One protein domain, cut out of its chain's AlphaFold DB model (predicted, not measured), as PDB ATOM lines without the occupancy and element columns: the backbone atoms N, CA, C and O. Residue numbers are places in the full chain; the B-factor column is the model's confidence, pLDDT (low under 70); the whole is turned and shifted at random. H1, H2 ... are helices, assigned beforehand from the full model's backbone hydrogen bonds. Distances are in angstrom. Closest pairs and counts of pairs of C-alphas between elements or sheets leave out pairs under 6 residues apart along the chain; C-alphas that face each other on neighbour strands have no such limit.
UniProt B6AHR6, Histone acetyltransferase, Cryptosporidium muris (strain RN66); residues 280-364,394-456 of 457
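AT A GLANCE: This is residues 280 to 364 and 394 to 456 of the 457 residues of the protein "Histone acetyltransferase" of Cryptosporidium muris (strain RN66) (UniProt B6AHR6). Two helices, H5 and H6, run side by side in opposite ways with a narrow gap between them; the long H8 crosses them on one side, and the helical hairpin of H2 and H3 covers part of the other. Short H1 packs on the last turns of H5, H4 lies across the first residues of H5, and little H7 sits in the turn from H6 to H8. You have 148 residues before you, with eight named helices, H1 to H8 in chain order, and no named strand: the class is all helix. The whole is compact, with a radius of gyration of the C-alphas of 15.7 A, and its outline spans 45 by 41 by 32 A.

HOW THE PARTS SIT: Start with H1, residues 284 to 287, which touches residues 348 to 352 of H5, residues 338 to 353; their closest C-alphas, those of Leu 287 and Ala 351, are 5.6 A apart. Go on to H2, residues 292 to 301, and H3, residues 307 to 314: this is a helical hairpin at a steep tilt of 39 degrees, opposite ways, closest at C-alphas Leu 299 and Cys 308, 5.6 A. H3 also touches H5, about perpendicular at 82 degrees, and here C-alphas Thr 313 and Ala 349 come to 4.5 A. Next comes H4, residues 323 to 334, whose residues 327 to 331 touch residues 338 to 341 of H5, about perpendicular at 73 degrees, closest at C-alphas Lys 327 and Ile 341, 6.7 A. H5 is the hub, touching H1, H3, H4 and H8, the last being residues 428 to 454. H5 and H8 only just touch, with 3 pairs of C-alphas within 8 A, closest at Ala 351 and Ile 450, 6.4 A. Past the cut is H6, residues 394 to 418, near H5 with 10 pairs of C-alphas within 10 A. H6 touches H2 with its residues 399 to 407, at a steep tilt of 47 degrees, the same way, closest at C-alphas Leu 296 and Ile 403, 6.0 A. Residues 408 to 416 of H6 touch residues 435 to 439 of H8, opposite ways at a steep tilt of 68 degrees, only just short of perpendicular; C-alphas Lys 412 and Leu 435 are closest, 6.4 A. H7, residues 420 to 423, is close to H8 but not clearly touching, with C-alphas Leu 423 and Met 431 at 5.6 A. The helix packing is mostly crossed, with no shallow tilt among the seven touching pairs that have a tilt; H4 and H8, for instance, are apart. In H2, H3, H4, H5, H6 and H8 every O i to N i+4 pair is within hydrogen-bond range, while H1 and H7 are too short for such a pair.

IN THESE COORDINATES: Find C-alpha 284 at (89.887, 108.565, 139.625), where H1 begins. H2 then measures 14.2 A from first to last C-alpha, H3 10.4 A and H4 16.5 A. Look for H5 from C-alpha 338 at (68.711, 98.138, 143.121), 22.8 A long. H6 runs 36.0 A, and H8, the longest helix, runs 38.1 A to C-alpha 454 at (88.233, 109.649, 130.200).

THE WHOLE: The two C-alphas farthest apart are those of Lys 335 and Glu 394, at 46.2 A. Residues 365 to 393 are not printed, and C-alphas 364 and 394 stand 25.1 A apart across that cut. Of the links that are printed whole, H3 to H4 is short and the others are tight. The mean pLDDT of the printed part is 87.6; look for values under 70 at residues 302 to 305, 318, 362 to 364 and 394 to 395.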
ATOM      1  N   LYS A 280      83.614 110.201 147.566       91.25
ATOM      2  CA  LYS A 280      84.900 109.517 147.805       91.25
ATOM      3  C   LYS A 280      84.787 107.997 147.981       91.25
ATOM      4  O   LYS A 280      85.616 107.387 148.658       91.25
ATOM      5  N   LEU A 281      83.777 107.367 147.376       90.94
ATOM      6  CA  LEU A 281      83.643 105.906 147.405       90.94
ATOM      7  C   LEU A 281      84.674 105.240 146.487       90.94
ATOM      8  O   LEU A 281      85.238 104.207 146.839       90.94
ATOM      9  N   ILE A 282      84.955 105.859 145.342       90.31
ATOM     10  CA  ILE A 282      86.030 105.471 144.422       90.31
ATOM     11  C   ILE A 282      86.987 106.649 144.219       90.31
ATOM     12  O   ILE A 282      86.648 107.796 144.499       90.31
ATOM     13  N   SER A 283      88.184 106.369 143.703       85.88
ATOM     14  CA  SER A 283      89.114 107.402 143.219       85.88
ATOM     15  C   SER A 283      89.194 107.377 141.700       85.88
ATOM     16  O   SER A 283      88.913 106.339 141.106       85.88
ATOM     17  N   ASN A 284      89.690 108.455 141.081       82.94
ATOM     18  CA  ASN A 284      89.887 108.565 139.625       82.94
ATOM     19  C   ASN A 284      90.689 107.404 138.999       82.94
ATOM     20  O   ASN A 284      90.590 107.172 137.798       82.94
ATOM     21  N   LYS A 285      91.418 106.612 139.801       82.75
ATOM     22  CA  LYS A 285      92.074 105.370 139.359       82.75
ATOM     23  C   LYS A 285      91.109 104.349 138.746       82.75
ATOM     24  O   LYS A 285      91.563 103.497 137.991       82.75
ATOM     25  N   PHE A 286      89.802 104.424 139.019       85.50
ATOM     26  CA  PHE A 286      88.817 103.522 138.405       85.50
ATOM     27  C   PHE A 286      88.777 103.629 136.869       85.50
ATOM     28  O   PHE A 286      88.387 102.670 136.208       85.50
ATOM     29  N   LEU A 287      89.187 104.778 136.311       83.88
ATOM     30  CA  LEU A 287      89.257 105.010 134.866       83.88
ATOM     31  C   LEU A 287      90.452 104.322 134.213       83.88
ATOM     32  O   LEU A 287      90.405 104.053 133.013       83.88
ATOM     33  N   GLN A 288      91.498 104.031 134.986       87.31
ATOM     34  CA  GLN A 288      92.647 103.283 134.498       87.31
ATOM     35  C   GLN A 288      92.251 101.806 134.367       87.31
ATOM     36  O   GLN A 288      91.565 101.286 135.254       87.31
ATOM     37  N   PRO A 289      92.667 101.102 133.305       89.81
ATOM     38  CA  PRO A 289      92.482  99.659 133.224       89.81
ATOM     39  C   PRO A 289      93.181  98.950 134.395       89.81
ATOM     40  O   PRO A 289      94.172  99.438 134.946       89.81
ATOM     41  N   LEU A 290      92.653  97.804 134.810       91.06
ATOM     42  CA  LEU A 290      93.366  96.896 135.703       91.06
ATOM     43  C   LEU A 290      94.498  96.219 134.913       91.06
ATOM     44  O   LEU A 290      94.375  96.011 133.707       91.06
ATOM     45  N   ASP A 291      95.592  95.887 135.598       91.12
ATOM     46  CA  ASP A 291      96.710  95.158 134.998       91.12
ATOM     47  C   ASP A 291      96.241  93.856 134.319       91.12
ATOM     48  O   ASP A 291      95.388  93.141 134.851       91.12
ATOM     49  N   THR A 292      96.802  93.561 133.143       89.94
ATOM     50  CA  THR A 292      96.416  92.426 132.292       89.94
ATOM     51  C   THR A 292      96.556  91.091 133.022       89.94
ATOM     52  O   THR A 292      95.651  90.259 132.944       89.94
ATOM     53  N   GLN A 293      97.651  90.893 133.762       90.56
ATOM     54  CA  GLN A 293      97.899  89.649 134.486       90.56
ATOM     55  C   GLN A 293      96.908  89.495 135.639       90.56
ATOM     56  O   GLN A 293      96.311  88.434 135.816       90.56
ATOM     57  N   LYS A 294      96.653  90.586 136.367       91.31
ATOM     58  CA  LYS A 294      95.662  90.607 137.448       91.31
ATOM     59  C   LYS A 294      94.228  90.397 136.945       91.31
ATOM     60  O   LYS A 294      93.434  89.736 137.611       91.31
ATOM     61  N   LEU A 295      93.874  90.936 135.775       91.38
ATOM     62  CA  LEU A 295      92.589  90.659 135.120       91.38
ATOM     63  C   LEU A 295      92.458  89.179 134.764       91.38
ATOM     64  O   LEU A 295      91.413  88.589 135.039       91.38
ATOM     65  N   LEU A 296      93.497  88.594 134.162       91.38
ATOM     66  CA  LEU A 296      93.505  87.185 133.787       91.38
ATOM     67  C   LEU A 296      93.344  86.286 135.018       91.38
ATOM     68  O   LEU A 296      92.459  85.437 135.024       91.38
ATOM     69  N   GLU A 297      94.103  86.546 136.084       91.44
ATOM     70  CA  GLU A 297      94.010  85.823 137.357       91.44
ATOM     71  C   GLU A 297      92.583  85.854 137.933       91.44
ATOM     72  O   GLU A 297      92.021  84.821 138.304       91.44
ATOM     73  N   ILE A 298      91.944  87.030 137.970       92.25
ATOM     74  CA  ILE A 298      90.567  87.150 138.468       92.25
ATOM     75  C   ILE A 298      89.590  86.365 137.586       92.25
ATOM     76  O   ILE A 298      88.698  85.705 138.115       92.25
ATOM     77  N   LEU A 299      89.733  86.444 136.261       90.31
ATOM     78  CA  LEU A 299      88.820  85.802 135.313       90.31
ATOM     79  C   LEU A 299      88.972  84.274 135.283       90.31
ATOM     80  O   LEU A 299      87.976  83.579 135.093       90.31
ATOM     81  N   GLU A 300      90.183  83.755 135.480       87.94
ATOM     82  CA  GLU A 300      90.468  82.316 135.511       87.94
ATOM     83  C   GLU A 300      90.110  81.674 136.853       87.94
ATOM     84  O   GLU A 300      89.575  80.574 136.884       87.94
ATOM     85  N   THR A 301      90.336  82.357 137.976       79.19
ATOM     86  CA  THR A 301      90.046  81.788 139.308       79.19
ATOM     87  C   THR A 301      88.553  81.643 139.606       79.19
ATOM     88  O   THR A 301      88.171  80.975 140.566       79.19
ATOM     89  N   THR A 302      87.684  82.268 138.813       69.62
ATOM     90  CA  THR A 302      86.232  82.282 139.030       69.62
ATOM     91  C   THR A 302      85.484  81.727 137.819       69.62
ATOM     92  O   THR A 302      84.556  82.367 137.324       69.62
ATOM     93  N   GLU A 303      85.892  80.550 137.329       56.91
ATOM     94  CA  GLU A 303      85.415  79.913 136.084       56.91
ATOM     95  C   GLU A 303      83.887  79.865 135.893       56.91
ATOM     96  O   GLU A 303      83.413  79.656 134.775       56.91
ATOM     97  N   LYS A 304      83.080  80.073 136.941       60.03
ATOM     98  CA  LYS A 304      81.621  80.158 136.845       60.03
ATOM     99  C   LYS A 304      81.090  81.239 137.785       60.03
ATOM    100  O   LYS A 304      81.347  81.171 138.980       60.03
ATOM    101  N   THR A 305      80.258  82.144 137.251       62.91
ATOM    102  CA  THR A 305      79.395  83.157 137.918       62.91
ATOM    103  C   THR A 305      79.915  84.599 138.025       62.91
ATOM    104  O   THR A 305      81.090  84.895 137.824       62.91
ATOM    105  N   ASN A 306      78.973  85.496 138.355       72.19
ATOM    106  CA  ASN A 306      79.090  86.942 138.593       72.19
ATOM    107  C   ASN A 306      80.245  87.369 139.526       72.19
ATOM    108  O   ASN A 306      80.499  88.562 139.663       72.19
ATOM    109  N   GLU A 307      80.938  86.434 140.178       87.25
ATOM    110  CA  GLU A 307      81.982  86.698 141.164       87.25
ATOM    111  C   GLU A 307      83.236  87.368 140.578       87.25
ATOM    112  O   GLU A 307      83.789  88.261 141.221       87.25
ATOM    113  N   CYS A 308      83.652  87.040 139.344       90.44
ATOM    114  CA  CYS A 308      84.728  87.786 138.661       90.44
ATOM    115  C   CYS A 308      84.377  89.265 138.535       90.44
ATOM    116  O   CYS A 308      85.181  90.121 138.890       90.44
ATOM    117  N   LEU A 309      83.171  89.569 138.042       92.81
ATOM    118  CA  LEU A 309      82.712  90.943 137.851       92.81
ATOM    119  C   LEU A 309      82.736  91.693 139.184       92.81
ATOM    120  O   LEU A 309      83.247  92.807 139.231       92.81
ATOM    121  N   LYS A 310      82.302  91.052 140.281       92.50
ATOM    122  CA  LYS A 310      82.410  91.632 141.627       92.50
ATOM    123  C   LYS A 310      83.854  91.930 142.017       92.50
ATOM    124  O   LYS A 310      84.133  93.045 142.444       92.50
ATOM    125  N   LYS A 311      84.778  90.974 141.859       91.38
ATOM    126  CA  LYS A 311      86.205  91.164 142.183       91.38
ATOM    127  C   LYS A 311      86.837  92.293 141.358       91.38
ATOM    128  O   LYS A 311      87.570  93.112 141.910       91.38
ATOM    129  N   ILE A 312      86.521  92.376 140.062       92.50
ATOM    130  CA  ILE A 312      86.985  93.465 139.187       92.50
ATOM    131  C   ILE A 312      86.422  94.806 139.680       92.50
ATOM    132  O   ILE A 312      87.192  95.750 139.856       92.50
ATOM    133  N   THR A 313      85.120  94.894 139.965       93.44
ATOM    134  CA  THR A 313      84.484  96.108 140.504       93.44
ATOM    135  C   THR A 313      85.082  96.522 141.847       93.44
ATOM    136  O   THR A 313      85.389  97.695 142.037       93.44
ATOM    137  N   LEU A 314      85.300  95.578 142.768       91.69
ATOM    138  CA  LEU A 314      85.891  95.846 144.083       91.69
ATOM    139  C   LEU A 314      87.310  96.422 143.974       91.69
ATOM    140  O   LEU A 314      87.711  97.198 144.835       91.69
ATOM    141  N   SER A 315      88.033  96.155 142.880       90.56
ATOM    142  CA  SER A 315      89.340  96.775 142.621       90.56
ATOM    143  C   SER A 315      89.296  98.303 142.439       90.56
ATOM    144  O   SER A 315      90.351  98.937 142.456       90.56
ATOM    145  N   CYS A 316      88.111  98.899 142.255       89.12
ATOM    146  CA  CYS A 316      87.917 100.352 142.187       89.12
ATOM    147  C   CYS A 316      87.900 101.032 143.565       89.12
ATOM    148  O   CYS A 316      88.009 102.259 143.640       89.12
ATOM    149  N   PHE A 317      87.730 100.262 144.641       86.12
ATOM    150  CA  PHE A 317      87.492 100.771 145.988       86.12
ATOM    151  C   PHE A 317      88.758 100.643 146.838       86.12
ATOM    152  O   PHE A 317      89.499  99.669 146.740       86.12
ATOM    153  N   ILE A 318      89.024 101.663 147.655       69.62
ATOM    154  CA  ILE A 318      90.270 101.771 148.436       69.62
ATOM    155  C   ILE A 318      90.200 100.945 149.731       69.62
ATOM    156  O   ILE A 318      91.225 100.493 150.234       69.62
ATOM    157  N   ASN A 319      88.993 100.726 150.258       73.25
ATOM    158  CA  ASN A 319      88.770 100.073 151.545       73.25
ATOM    159  C   ASN A 319      88.283  98.632 151.360       73.25
ATOM    160  O   ASN A 319      87.569  98.343 150.399       73.25
ATOM    161  N   ASN A 320      88.584  97.765 152.334       78.12
ATOM    162  CA  ASN A 320      87.958  96.447 152.470       78.12
ATOM    163  C   ASN A 320      86.469  96.621 152.805       78.12
ATOM    164  O   ASN A 320      86.077  96.611 153.968       78.12
ATOM    165  N   ILE A 321      85.661  96.852 151.774       86.44
ATOM    166  CA  ILE A 321      84.210  96.998 151.846       86.44
ATOM    167  C   ILE A 321      83.549  95.719 151.339       86.44
ATOM    168  O   ILE A 321      83.966  95.153 150.324       86.44
ATOM    169  N   THR A 322      82.506  95.256 152.025       90.19
ATOM    170  CA  THR A 322      81.737  94.107 151.532       90.19
ATOM    171  C   THR A 322      80.830  94.511 150.365       90.19
ATOM    172  O   THR A 322      80.450  95.673 150.213       90.19
ATOM    173  N   TRP A 323      80.427  93.549 149.526       90.81
ATOM    174  CA  TRP A 323      79.533  93.819 148.388       90.81
ATOM    175  C   TRP A 323      78.193  94.443 148.816       90.81
ATOM    176  O   TRP A 323      77.665  95.321 148.136       90.81
ATOM    177  N   ASN A 324      77.654  94.018 149.963       92.62
ATOM    178  CA  ASN A 324      76.392  94.539 150.492       92.62
ATOM    179  C   ASN A 324      76.558  95.951 151.063       92.62
ATOM    180  O   ASN A 324      75.755  96.826 150.747       92.62
ATOM    181  N   GLU A 325      77.618  96.199 151.834       92.94
ATOM    182  CA  GLU A 325      77.946  97.549 152.311       92.94
ATOM    183  C   GLU A 325      78.136  98.522 151.151       92.94
ATOM    184  O   GLU A 325      77.683  99.664 151.217       92.94
ATOM    185  N   LEU A 326      78.771  98.070 150.067       93.06
ATOM    186  CA  LEU A 326      78.970  98.885 148.882       93.06
ATOM    187  C   LEU A 326      77.637  99.310 148.254       93.06
ATOM    188  O   LEU A 326      77.449 100.491 147.970       93.06
ATOM    189  N   LYS A 327      76.692  98.380 148.085       95.69
ATOM    190  CA  LYS A 327      75.350  98.704 147.577       95.69
ATOM    191  C   LYS A 327      74.630  99.714 148.461       95.69
ATOM    192  O   LYS A 327      74.042 100.653 147.935       95.69
ATOM    193  N   VAL A 328      74.708  99.543 149.783       95.94
ATOM    194  CA  VAL A 328      74.101 100.471 150.749       95.94
ATOM    195  C   VAL A 328      74.719 101.864 150.624       95.94
ATOM    196  O   VAL A 328      73.979 102.841 150.565       95.94
ATOM    197  N   LYS A 329      76.050 101.970 150.503       95.25
ATOM    198  CA  LYS A 329      76.732 103.263 150.333       95.25
ATOM    199  C   LYS A 329      76.424 103.936 148.996       95.25
ATOM    200  O   LYS A 329      76.258 105.151 148.959       95.25
ATOM    201  N   ILE A 330      76.338 103.169 147.906       96.38
ATOM    202  CA  ILE A 330      75.929 103.712 146.604       96.38
ATOM    203  C   ILE A 330      74.485 104.207 146.689       96.38
ATOM    204  O   ILE A 330      74.208 105.329 146.278       96.38
ATOM    205  N   HIS A 331      73.573 103.415 147.259       97.50
ATOM    206  CA  HIS A 331      72.190 103.841 147.455       97.50
ATOM    207  C   HIS A 331      72.110 105.118 148.301       97.50
ATOM    208  O   HIS A 331      71.422 106.053 147.911       97.50
ATOM    209  N   SER A 332      72.861 105.224 149.401       95.75
ATOM    210  CA  SER A 332      72.809 106.417 150.256       95.75
ATOM    211  C   SER A 332      73.270 107.698 149.558       95.75
ATOM    212  O   SER A 332      72.765 108.766 149.884       95.75
ATOM    213  N   CYS A 333      74.208 107.621 148.603       95.81
ATOM    214  CA  CYS A 333      74.696 108.804 147.886       95.81
ATOM    215  C   CYS A 333      73.989 109.086 146.552       95.81
ATOM    216  O   CYS A 333      74.234 110.133 145.956       95.81
ATOM    217  N   THR A 334      73.128 108.182 146.075       97.44
ATOM    218  CA  THR A 334      72.458 108.322 144.767       97.44
ATOM    219  C   THR A 334      70.937 108.180 144.819       97.44
ATOM    220  O   THR A 334      70.264 108.616 143.892       97.44
ATOM    221  N   LYS A 335      70.383 107.570 145.879       97.50
ATOM    222  CA  LYS A 335      68.988 107.098 145.979       97.50
ATOM    223  C   LYS A 335      68.559 106.228 144.795       97.50
ATOM    224  O   LYS A 335      67.385 106.153 144.456       97.50
ATOM    225  N   GLU A 336      69.508 105.546 144.161       97.69
ATOM    226  CA  GLU A 336      69.231 104.730 142.986       97.69
ATOM    227  C   GLU A 336      68.553 103.404 143.321       97.69
ATOM    228  O   GLU A 336      68.783 102.817 144.384       97.69
ATOM    229  N   SER A 337      67.750 102.902 142.380       93.94
ATOM    230  CA  SER A 337      67.095 101.600 142.531       93.94
ATOM    231  C   SER A 337      68.108 100.449 142.513       93.94
ATOM    232  O   SER A 337      69.165 100.562 141.879       93.94
ATOM    233  N   PRO A 338      67.797  99.282 143.114       93.94
ATOM    234  CA  PRO A 338      68.711  98.138 143.121       93.94
ATOM    235  C   PRO A 338      69.201  97.723 141.726       93.94
ATOM    236  O   PRO A 338      70.375  97.397 141.554       93.94
ATOM    237  N   ARG A 339      68.330  97.790 140.707       92.94
ATOM    238  CA  ARG A 339      68.691  97.485 139.311       92.94
ATOM    239  C   ARG A 339      69.705  98.485 138.753       92.94
ATOM    240  O   ARG A 339      70.648  98.084 138.071       92.94
ATOM    241  N   GLN A 340      69.539  99.771 139.054       95.38
ATOM    242  CA  GLN A 340      70.474 100.793 138.597       95.38
ATOM    243  C   GLN A 340      71.810 100.719 139.351       95.38
ATOM    244  O   GLN A 340      72.861 100.886 138.736       95.38
ATOM    245  N   ILE A 341      71.805 100.363 140.638       97.25
ATOM    246  CA  ILE A 341      73.035 100.093 141.402       97.25
ATOM    247  C   ILE A 341      73.821  98.931 140.781       97.25
ATOM    248  O   ILE A 341      75.028  99.046 140.580       97.25
ATOM    249  N   GLU A 342      73.156  97.836 140.403       95.00
ATOM    250  CA  GLU A 342      73.796  96.724 139.684       95.00
ATOM    251  C   GLU A 342      74.405  97.169 138.346       95.00
ATOM    252  O   GLU A 342      75.510  96.750 137.991       95.00
ATOM    253  N   ARG A 343      73.726  98.066 137.617       95.00
ATOM    254  CA  ARG A 343      74.261  98.658 136.385       95.00
ATOM    255  C   ARG A 343      75.515  99.493 136.650       95.00
ATOM    256  O   ARG A 343      76.490  99.340 135.917       95.00
ATOM    257  N   ILE A 344      75.517 100.332 137.684       96.06
ATOM    258  CA  ILE A 344      76.683 101.138 138.086       96.06
ATOM    259  C   ILE A 344      77.863 100.228 138.455       96.06
ATOM    260  O   ILE A 344      78.990 100.447 138.015       96.06
ATOM    261  N   LEU A 345      77.617  99.174 139.231       95.56
ATOM    262  CA  LEU A 345      78.652  98.216 139.625       95.56
ATOM    263  C   LEU A 345      79.253  97.505 138.407       95.56
ATOM    264  O   LEU A 345      80.472  97.330 138.336       95.56
ATOM    265  N   LEU A 346      78.421  97.156 137.424       95.69
ATOM    266  CA  LEU A 346      78.880  96.592 136.159       95.69
ATOM    267  C   LEU A 346      79.655  97.618 135.320       95.69
ATOM    268  O   LEU A 346      80.688  97.272 134.750       95.69
ATOM    269  N   PHE A 347      79.215  98.878 135.284       95.75
ATOM    270  CA  PHE A 347      79.939  99.968 134.627       95.75
ATOM    271  C   PHE A 347      81.372 100.090 135.167       95.75
ATOM    272  O   PHE A 347      82.321 100.183 134.390       95.75
ATOM    273  N   LEU A 348      81.547 100.018 136.489       95.00
ATOM    274  CA  LEU A 348      82.866 100.047 137.126       95.00
ATOM    275  C   LEU A 348      83.743  98.852 136.713       95.00
ATOM    276  O   LEU A 348      84.930  99.042 136.450       95.00
ATOM    277  N   ALA A 349      83.176  97.646 136.581       94.69
ATOM    278  CA  ALA A 349      83.919  96.501 136.045       94.69
ATOM    279  C   ALA A 349      84.386  96.752 134.603       94.69
ATOM    280  O   ALA A 349      85.533  96.472 134.261       94.69
ATOM    281  N   PHE A 350      83.514  97.320 133.765       94.81
ATOM    282  CA  PHE A 350      83.850  97.685 132.390       94.81
ATOM    283  C   PHE A 350      84.945  98.755 132.318       94.81
ATOM    284  O   PHE A 350      85.842  98.631 131.487       94.81
ATOM    285  N   ALA A 351      84.922  99.760 133.197       93.56
ATOM    286  CA  ALA A 351      85.955 100.797 133.256       93.56
ATOM    287  C   ALA A 351      87.352 100.217 133.544       93.56
ATOM    288  O   ALA A 351      88.333 100.648 132.938       93.56
ATOM    289  N   ARG A 352      87.427  99.187 134.397       92.88
ATOM    290  CA  ARG A 352      88.668  98.453 134.706       92.88
ATOM    291  C   ARG A 352      89.064  97.447 133.627       92.88
ATOM    292  O   ARG A 352      90.242  97.131 133.506       92.88
ATOM    293  N   PHE A 353      88.106  96.934 132.860       92.31
ATOM    294  CA  PHE A 353      88.350  95.981 131.776       92.31
ATOM    295  C   PHE A 353      88.806  96.655 130.472       92.31
ATOM    296  O   PHE A 353      89.675  96.136 129.772       92.31
ATOM    297  N   MET A 354      88.209  97.790 130.102       91.06
ATOM    298  CA  MET A 354      88.465  98.427 128.812       91.06
ATOM    299  C   MET A 354      89.852  99.080 128.762       91.06
ATOM    300  O   MET A 354      90.156  99.932 129.593       91.06
ATOM    301  N   LYS A 355      90.648  98.749 127.733       86.31
ATOM    302  CA  LYS A 355      91.980  99.333 127.476       86.31
ATOM    303  C   LYS A 355      91.964 100.855 127.382       86.31
ATOM    304  O   LYS A 355      90.938 101.442 127.041       86.31
ATOM    305  N   ASP A 356      93.119 101.464 127.626       81.56
ATOM    306  CA  ASP A 356      93.372 102.885 127.405       81.56
ATOM    307  C   ASP A 356      94.649 103.059 126.553       81.56
ATOM    308  O   ASP A 356      95.703 102.594 126.989       81.56
ATOM    309  N   PRO A 357      94.581 103.634 125.333       81.06
ATOM    310  CA  PRO A 357      93.388 104.172 124.678       81.06
ATOM    311  C   PRO A 357      92.363 103.082 124.324       81.06
ATOM    312  O   PRO A 357      92.690 101.910 124.125       81.06
ATOM    313  N   LEU A 358      91.091 103.478 124.251       82.81
ATOM    314  CA  LEU A 358      90.004 102.572 123.884       82.81
ATOM    315  C   LEU A 358      90.183 102.047 122.449       82.81
ATOM    316  O   LEU A 358      90.440 102.847 121.545       82.81
ATOM    317  N   PRO A 359      89.965 100.742 122.197       76.44
ATOM    318  CA  PRO A 359      90.006 100.206 120.842       76.44
ATOM    319  C   PRO A 359      88.900 100.838 119.980       76.44
ATOM    320  O   PRO A 359      87.856 101.235 120.515       76.44
ATOM    321  N   PRO A 360      89.078 100.946 118.654       73.62
ATOM    322  CA  PRO A 360      88.019 101.421 117.775       73.62
ATOM    323  C   PRO A 360      86.814 100.473 117.848       73.62
ATOM    324  O   PRO A 360      86.953  99.252 117.780       73.62
ATOM    325  N   LEU A 361      85.613 101.039 117.987       71.44
ATOM    326  CA  LEU A 361      84.375 100.275 117.841       71.44
ATOM    327  C   LEU A 361      84.257  99.824 116.378       71.44
ATOM    328  O   LEU A 361      84.054 100.655 115.492       71.44
ATOM    329  N   ASN A 362      84.352  98.517 116.123       56.59
ATOM    330  CA  ASN A 362      83.962  97.941 114.837       56.59
ATOM    331  C   ASN A 362      82.435  98.010 114.720       56.59
ATOM    332  O   ASN A 362      81.721  97.125 115.185       56.59
ATOM    333  N   ILE A 363      81.929  99.090 114.125       48.34
ATOM    334  CA  ILE A 363      80.499  99.282 113.859       48.34
ATOM    335  C   ILE A 363      80.133  98.465 112.613       48.34
ATOM    336  O   ILE A 363      79.915  99.016 111.540       48.34
ATOM    337  N   ASN A 364      80.082  97.140 112.744       37.81
ATOM    338  CA  ASN A 364      79.446  96.278 111.756       37.81
ATOM    339  C   ASN A 364      78.159  95.715 112.371       37.81
ATOM    340  O   ASN A 364      78.203  94.967 113.342       37.81
ATOM    341  N   GLU A 394     102.586  88.753 119.986       60.81
ATOM    342  CA  GLU A 394     101.665  87.648 119.697       60.81
ATOM    343  C   GLU A 394     101.132  87.016 120.992       60.81
ATOM    344  O   GLU A 394      99.926  86.797 121.138       60.81
ATOM    345  N   VAL A 395     102.006  86.828 121.988       66.31
ATOM    346  CA  VAL A 395     101.635  86.334 123.326       66.31
ATOM    347  C   VAL A 395     100.700  87.324 124.023       66.31
ATOM    348  O   VAL A 395      99.641  86.938 124.529       66.31
ATOM    349  N   ASN A 396     101.028  88.619 123.982       72.81
ATOM    350  CA  ASN A 396     100.166  89.678 124.510       72.81
ATOM    351  C   ASN A 396      98.803  89.719 123.801       72.81
ATOM    352  O   ASN A 396      97.765  89.940 124.435       72.81
ATOM    353  N   THR A 397      98.777  89.450 122.494       80.38
ATOM    354  CA  THR A 397      97.543  89.374 121.705       80.38
ATOM    355  C   THR A 397      96.685  88.175 122.112       80.38
ATOM    356  O   THR A 397      95.479  88.336 122.319       80.38
ATOM    357  N   GLN A 398      97.278  86.995 122.306       85.12
ATOM    358  CA  GLN A 398      96.565  85.797 122.762       85.12
ATOM    359  C   GLN A 398      95.988  85.971 124.174       85.12
ATOM    360  O   GLN A 398      94.815  85.661 124.410       85.12
ATOM    361  N   ILE A 399      96.771  86.533 125.103       86.44
ATOM    362  CA  ILE A 399      96.309  86.855 126.461       86.44
ATOM    363  C   ILE A 399      95.124  87.823 126.395       86.44
ATOM    364  O   ILE A 399      94.087  87.586 127.021       86.44
ATOM    365  N   GLN A 400      95.222  88.874 125.580       86.06
ATOM    366  CA  GLN A 400      94.136  89.835 125.439       86.06
ATOM    367  C   GLN A 400      92.866  89.208 124.852       86.06
ATOM    368  O   GLN A 400      91.760  89.496 125.317       86.06
ATOM    369  N   GLN A 401      92.997  88.360 123.833       87.69
ATOM    370  CA  GLN A 401      91.864  87.638 123.252       87.69
ATOM    371  C   GLN A 401      91.197  86.733 124.293       87.69
ATOM    372  O   GLN A 401      89.965  86.705 124.390       87.69
ATOM    373  N   LYS A 402      91.996  86.052 125.122       90.62
ATOM    374  CA  LYS A 402      91.507  85.216 126.222       90.62
ATOM    375  C   LYS A 402      90.752  86.041 127.266       90.62
ATOM    376  O   LYS A 402      89.626  85.676 127.600       90.62
ATOM    377  N   ILE A 403      91.299  87.178 127.703       91.00
ATOM    378  CA  ILE A 403      90.641  88.115 128.630       91.00
ATOM    379  C   ILE A 403      89.314  88.618 128.056       91.00
ATOM    380  O   ILE A 403      88.281  88.535 128.721       91.00
ATOM    381  N   ASN A 404      89.307  89.073 126.798       90.25
ATOM    382  CA  ASN A 404      88.095  89.546 126.126       90.25
ATOM    383  C   ASN A 404      87.014  88.459 126.077       90.25
ATOM    384  O   ASN A 404      85.838  88.737 126.324       90.25
ATOM    385  N   ARG A 405      87.407  87.216 125.776       90.50
ATOM    386  CA  ARG A 405      86.505  86.062 125.743       90.50
ATOM    387  C   ARG A 405      85.918  85.772 127.124       90.50
ATOM    388  O   ARG A 405      84.700  85.672 127.242       90.50
ATOM    389  N   LEU A 406      86.760  85.659 128.153       91.50
ATOM    390  CA  LEU A 406      86.327  85.341 129.518       91.50
ATOM    391  C   LEU A 406      85.421  86.434 130.097       91.50
ATOM    392  O   LEU A 406      84.351  86.129 130.621       91.50
ATOM    393  N   PHE A 407      85.785  87.707 129.923       92.00
ATOM    394  CA  PHE A 407      84.960  88.827 130.372       92.00
ATOM    395  C   PHE A 407      83.601  88.854 129.660       92.00
ATOM    396  O   PHE A 407      82.561  89.007 130.301       92.00
ATOM    397  N   ARG A 408      83.575  88.629 128.337       91.75
ATOM    398  CA  ARG A 408      82.321  88.544 127.572       91.75
ATOM    399  C   ARG A 408      81.430  87.399 128.052       91.75
ATOM    400  O   ARG A 408      80.222  87.594 128.158       91.75
ATOM    401  N   ILE A 409      81.999  86.230 128.358       90.38
ATOM    402  CA  ILE A 409      81.254  85.091 128.922       90.38
ATOM    403  C   ILE A 409      80.645  85.471 130.276       90.38
ATOM    404  O   ILE A 409      79.445  85.283 130.472       90.38
ATOM    405  N   ALA A 410      81.431  86.075 131.172       91.88
ATOM    406  CA  ALA A 410      80.960  86.507 132.486       91.88
ATOM    407  C   ALA A 410      79.781  87.490 132.394       91.88
ATOM    408  O   ALA A 410      78.762  87.314 133.062       91.88
ATOM    409  N   VAL A 411      79.879  88.494 131.518       92.81
ATOM    410  CA  VAL A 411      78.793  89.462 131.303       92.81
ATOM    411  C   VAL A 411      77.573  88.801 130.660       92.81
ATOM    412  O   VAL A 411      76.455  89.080 131.080       92.81
ATOM    413  N   LYS A 412      77.749  87.896 129.688       91.38
ATOM    414  CA  LYS A 412      76.623  87.154 129.094       91.38
ATOM    415  C   LYS A 412      75.900  86.275 130.115       91.38
ATOM    416  O   LYS A 412      74.678  86.210 130.069       91.38
ATOM    417  N   HIS A 413      76.614  85.649 131.051       90.88
ATOM    418  CA  HIS A 413      75.987  84.901 132.145       90.88
ATOM    419  C   HIS A 413      75.146  85.817 133.041       90.88
ATOM    420  O   HIS A 413      74.021  85.459 133.387       90.88
ATOM    421  N   LYS A 414      75.650  87.018 133.364       91.56
ATOM    422  CA  LYS A 414      74.867  88.026 134.088       91.56
ATOM    423  C   LYS A 414      73.623  88.450 133.302       91.56
ATOM    424  O   LYS A 414      72.536  88.459 133.862       91.56
ATOM    425  N   LEU A 415      73.768  88.759 132.013       91.88
ATOM    426  CA  LEU A 415      72.652  89.153 131.148       91.88
ATOM    427  C   LEU A 415      71.596  88.049 131.033       91.88
ATOM    428  O   LEU A 415      70.410  88.356 131.053       91.88
ATOM    429  N   LEU A 416      72.013  86.784 130.953       91.25
ATOM    430  CA  LEU A 416      71.096  85.647 130.965       91.25
ATOM    431  C   LEU A 416      70.311  85.583 132.280       91.25
ATOM    432  O   LEU A 416      69.098  85.430 132.241       91.25
ATOM    433  N   ALA A 417      70.983  85.746 133.424       90.12
ATOM    434  CA  ALA A 417      70.328  85.752 134.731       90.12
ATOM    435  C   ALA A 417      69.355  86.936 134.890       90.12
ATOM    436  O   ALA A 417      68.227  86.745 135.337       90.12
ATOM    437  N   ASP A 418      69.764  88.136 134.473       89.75
ATOM    438  CA  ASP A 418      68.961  89.361 134.581       89.75
ATOM    439  C   ASP A 418      67.732  89.351 133.638       89.75
ATOM    440  O   ASP A 418      66.791  90.108 133.859       89.75
ATOM    441  N   ASN A 419      67.730  88.507 132.596       90.69
ATOM    442  CA  ASN A 419      66.669  88.421 131.579       90.69
ATOM    443  C   ASN A 419      66.087  86.997 131.451       90.69
ATOM    444  O   ASN A 419      65.534  86.643 130.406       90.69
ATOM    445  N   ALA A 420      66.225  86.169 132.491       89.88
ATOM    446  CA  ALA A 420      65.885  84.747 132.447       89.88
ATOM    447  C   ALA A 420      64.413  84.494 132.077       89.88
ATOM    448  O   ALA A 420      64.130  83.597 131.288       89.88
ATOM    449  N   GLU A 421      63.494  85.324 132.585       89.25
ATOM    450  CA  GLU A 421      62.048  85.216 132.327       89.25
ATOM    451  C   GLU A 421      61.699  85.283 130.834       89.25
ATOM    452  O   GLU A 421      60.833  84.551 130.359       89.25
ATOM    453  N   TYR A 422      62.394  86.138 130.081       88.56
ATOM    454  CA  TYR A 422      62.190  86.300 128.643       88.56
ATOM    455  C   TYR A 422      63.013  85.292 127.830       88.56
ATOM    456  O   TYR A 422      62.515  84.713 126.868       88.56
ATOM    457  N   LEU A 423      64.273  85.065 128.212       87.44
ATOM    458  CA  LEU A 423      65.229  84.323 127.387       87.44
ATOM    459  C   LEU A 423      65.073  82.802 127.456       87.44
ATOM    460  O   LEU A 423      65.352  82.132 126.464       87.44
ATOM    461  N   LEU A 424      64.652  82.248 128.597       85.12
ATOM    462  CA  LEU A 424      64.577  80.791 128.783       85.12
ATOM    463  C   LEU A 424      63.428  80.135 128.007       85.12
ATOM    464  O   LEU A 424      63.448  78.924 127.807       85.12
ATOM    465  N   ASN A 425      62.460  80.928 127.546       87.88
ATOM    466  CA  ASN A 425      61.332  80.456 126.741       87.88
ATOM    467  C   ASN A 425      61.636  80.432 125.230       87.88
ATOM    468  O   ASN A 425      60.789  80.013 124.445       87.88
ATOM    469  N   LEU A 426      62.818  80.897 124.812       91.31
ATOM    470  CA  LEU A 426      63.233  80.957 123.411       91.31
ATOM    471  C   LEU A 426      63.987  79.690 122.991       91.31
ATOM    472  O   LEU A 426      64.549  78.971 123.822       91.31
ATOM    473  N   SER A 427      64.081  79.443 121.681       93.75
ATOM    474  CA  SER A 427      65.003  78.424 121.176       93.75
ATOM    475  C   SER A 427      66.456  78.784 121.514       93.75
ATOM    476  O   SER A 427      66.813  79.951 121.703       93.75
ATOM    477  N   GLN A 428      67.347  77.787 121.543       91.19
ATOM    478  CA  GLN A 428      68.760  78.021 121.857       91.19
ATOM    479  C   GLN A 428      69.413  79.044 120.909       91.19
ATOM    480  O   GLN A 428      70.211  79.872 121.352       91.19
ATOM    481  N   ALA A 429      69.063  79.015 119.619       92.81
ATOM    482  CA  ALA A 429      69.585  79.952 118.626       92.81
ATOM    483  C   ALA A 429      69.104  81.391 118.887       92.81
ATOM    484  O   ALA A 429      69.916  82.317 118.918       92.81
ATOM    485  N   GLU A 430      67.808  81.573 119.148       92.38
ATOM    486  CA  GLU A 430      67.218  82.880 119.463       92.38
ATOM    487  C   GLU A 430      67.752  83.444 120.780       92.38
ATOM    488  O   GLU A 430      68.070  84.630 120.860       92.38
ATOM    489  N   MET A 431      67.904  82.607 121.808       92.25
ATOM    490  CA  MET A 431      68.495  83.004 123.084       92.25
ATOM    491  C   MET A 431      69.926  83.525 122.889       92.25
ATOM    492  O   MET A 431      70.270  84.593 123.399       92.25
ATOM    493  N   LEU A 432      70.764  82.803 122.134       90.25
ATOM    494  CA  LEU A 432      72.142  83.219 121.856       90.25
ATOM    495  C   LEU A 432      72.191  84.539 121.077       90.25
ATOM    496  O   LEU A 432      72.964  85.428 121.441       90.25
ATOM    497  N   GLN A 433      71.331  84.697 120.067       92.12
ATOM    498  CA  GLN A 433      71.220  85.932 119.293       92.12
ATOM    499  C   GLN A 433      70.777  87.118 120.164       92.12
ATOM    500  O   GLN A 433      71.366  88.198 120.095       92.12
ATOM    501  N   ASN A 434      69.779  86.922 121.029       91.81
ATOM    502  CA  ASN A 434      69.317  87.957 121.951       91.81
ATOM    503  C   ASN A 434      70.389  88.332 122.982       91.81
ATOM    504  O   ASN A 434      70.599  89.518 123.238       91.81
ATOM    505  N   LEU A 435      71.135  87.360 123.515       91.25
ATOM    506  CA  LEU A 435      72.275  87.630 124.395       91.25
ATOM    507  C   LEU A 435      73.380  88.428 123.696       91.25
ATOM    508  O   LEU A 435      73.999  89.289 124.322       91.25
ATOM    509  N   ASP A 436      73.638  88.171 122.413       90.81
ATOM    510  CA  ASP A 436      74.576  88.975 121.626       90.81
ATOM    511  C   ASP A 436      74.083  90.403 121.404       90.81
ATOM    512  O   ASP A 436      74.857  91.350 121.565       90.81
ATOM    513  N   ASN A 437      72.791  90.583 121.137       90.62
ATOM    514  CA  ASN A 437      72.183  91.908 121.032       90.62
ATOM    515  C   ASN A 437      72.276  92.685 122.356       90.62
ATOM    516  O   ASN A 437      72.666  93.854 122.354       90.62
ATOM    517  N   LEU A 438      71.968  92.041 123.487       91.81
ATOM    518  CA  LEU A 438      72.085  92.637 124.822       91.81
ATOM    519  C   LEU A 438      73.535  93.018 125.144       91.81
ATOM    520  O   LEU A 438      73.788  94.138 125.594       91.81
ATOM    521  N   TRP A 439      74.492  92.131 124.855       92.50
ATOM    522  CA  TRP A 439      75.921  92.412 125.001       92.50
ATOM    523  C   TRP A 439      76.346  93.626 124.169       92.50
ATOM    524  O   TRP A 439      76.965  94.542 124.707       92.50
ATOM    525  N   ASN A 440      75.992  93.670 122.882       90.25
ATOM    526  CA  ASN A 440      76.390  94.752 121.981       90.25
ATOM    527  C   ASN A 440      75.805  96.104 122.412       90.25
ATOM    528  O   ASN A 440      76.522  97.111 122.415       90.25
ATOM    529  N   LYS A 441      74.530  96.129 122.827       89.50
ATOM    530  CA  LYS A 441      73.873  97.327 123.371       89.50
ATOM    531  C   LYS A 441      74.579  97.816 124.637       89.50
ATOM    532  O   LYS A 441      74.933  98.993 124.728       89.50
ATOM    533  N   LEU A 442      74.833  96.915 125.588       91.75
ATOM    534  CA  LEU A 442      75.492  97.241 126.852       91.75
ATOM    535  C   LEU A 442      76.931  97.730 126.639       91.75
ATOM    536  O   LEU A 442      77.296  98.794 127.139       91.75
ATOM    537  N   TYR A 443      77.727  96.984 125.869       91.62
ATOM    538  CA  TYR A 443      79.119  97.315 125.571       91.62
ATOM    539  C   TYR A 443      79.223  98.689 124.912       91.62
ATOM    540  O   TYR A 443      80.028  99.511 125.340       91.62
ATOM    541  N   SER A 444      78.384  98.966 123.909       88.62
ATOM    542  CA  SER A 444      78.388 100.251 123.200       88.62
ATOM    543  C   SER A 444      78.000 101.406 124.122       88.62
ATOM    544  O   SER A 444      78.665 102.440 124.127       88.62
ATOM    545  N   SER A 445      76.966 101.217 124.947       89.69
ATOM    546  CA  SER A 445      76.533 102.207 125.937       89.69
ATOM    547  C   SER A 445      77.666 102.562 126.910       89.69
ATOM    548  O   SER A 445      78.021 103.733 127.051       89.69
ATOM    549  N   PHE A 446      78.301 101.556 127.516       93.25
ATOM    550  CA  PHE A 446      79.408 101.769 128.449       93.25
ATOM    551  C   PHE A 446      80.665 102.307 127.773       93.25
ATOM    552  O   PHE A 446      81.301 103.196 128.331       93.25
ATOM    553  N   TYR A 447      80.987 101.851 126.561       91.12
ATOM    554  CA  TYR A 447      82.110 102.372 125.785       91.12
ATOM    555  C   TYR A 447      82.007 103.887 125.605       91.12
ATOM    556  O   TYR A 447      82.964 104.609 125.880       91.12
ATOM    557  N   ILE A 448      80.849 104.385 125.152       87.19
ATOM    558  CA  ILE A 448      80.667 105.818 124.876       87.19
ATOM    559  C   ILE A 448      80.793 106.616 126.178       87.19
ATOM    560  O   ILE A 448      81.477 107.640 126.205       87.19
ATOM    561  N   SER A 449      80.183 106.133 127.262       88.75
ATOM    562  CA  SER A 449      80.244 106.787 128.572       88.75
ATOM    563  C   SER A 449      81.666 106.801 129.149       88.75
ATOM    564  O   SER A 449      82.145 107.863 129.540       88.75
ATOM    565  N   ILE A 450      82.392 105.678 129.126       90.56
ATOM    566  CA  ILE A 450      83.791 105.597 129.585       90.56
ATOM    567  C   ILE A 450      84.685 106.503 128.737       90.56
ATOM    568  O   ILE A 450      85.458 107.282 129.290       90.56
ATOM    569  N   LYS A 451      84.540 106.468 127.405       88.06
ATOM    570  CA  LYS A 451      85.268 107.360 126.491       88.06
ATOM    571  C   LYS A 451      85.051 108.824 126.854       88.06
ATOM    572  O   LYS A 451      85.998 109.605 126.862       88.06
ATOM    573  N   LYS A 452      83.803 109.197 127.153       83.69
ATOM    574  CA  LYS A 452      83.451 110.564 127.529       83.69
ATOM    575  C   LYS A 452      84.079 110.957 128.863       83.69
ATOM    576  O   LYS A 452      84.675 112.026 128.928       83.69
ATOM    577  N   ILE A 453      83.994 110.110 129.889       84.94
ATOM    578  CA  ILE A 453      84.569 110.407 131.208       84.94
ATOM    579  C   ILE A 453      86.099 110.505 131.125       84.94
ATOM    580  O   ILE A 453      86.650 111.483 131.614       84.94
ATOM    581  N   ARG A 454      86.774 109.584 130.421       86.38
ATOM    582  CA  ARG A 454      88.233 109.649 130.200       86.38
ATOM    583  C   ARG A 454      88.685 110.892 129.437       86.38
ATOM    584  O   ARG A 454      89.805 111.333 129.614       86.38
ATOM    585  N   SER A 455      87.832 111.461 128.581       81.38
ATOM    586  CA  SER A 455      88.151 112.720 127.890       81.38
ATOM    587  C   SER A 455      87.986 113.972 128.760       81.38
ATOM    588  O   SER A 455      88.344 115.060 128.319       81.38
ATOM    589  N   LEU A 456      87.364 113.836 129.937       70.38
ATOM    590  CA  LEU A 456      87.123 114.925 130.888       70.38
ATOM    591  C   LEU A 456      88.090 114.896 132.081       70.38
ATOM    592  O   LEU A 456      88.237 115.922 132.741       70.38
TER     593      LEU A 456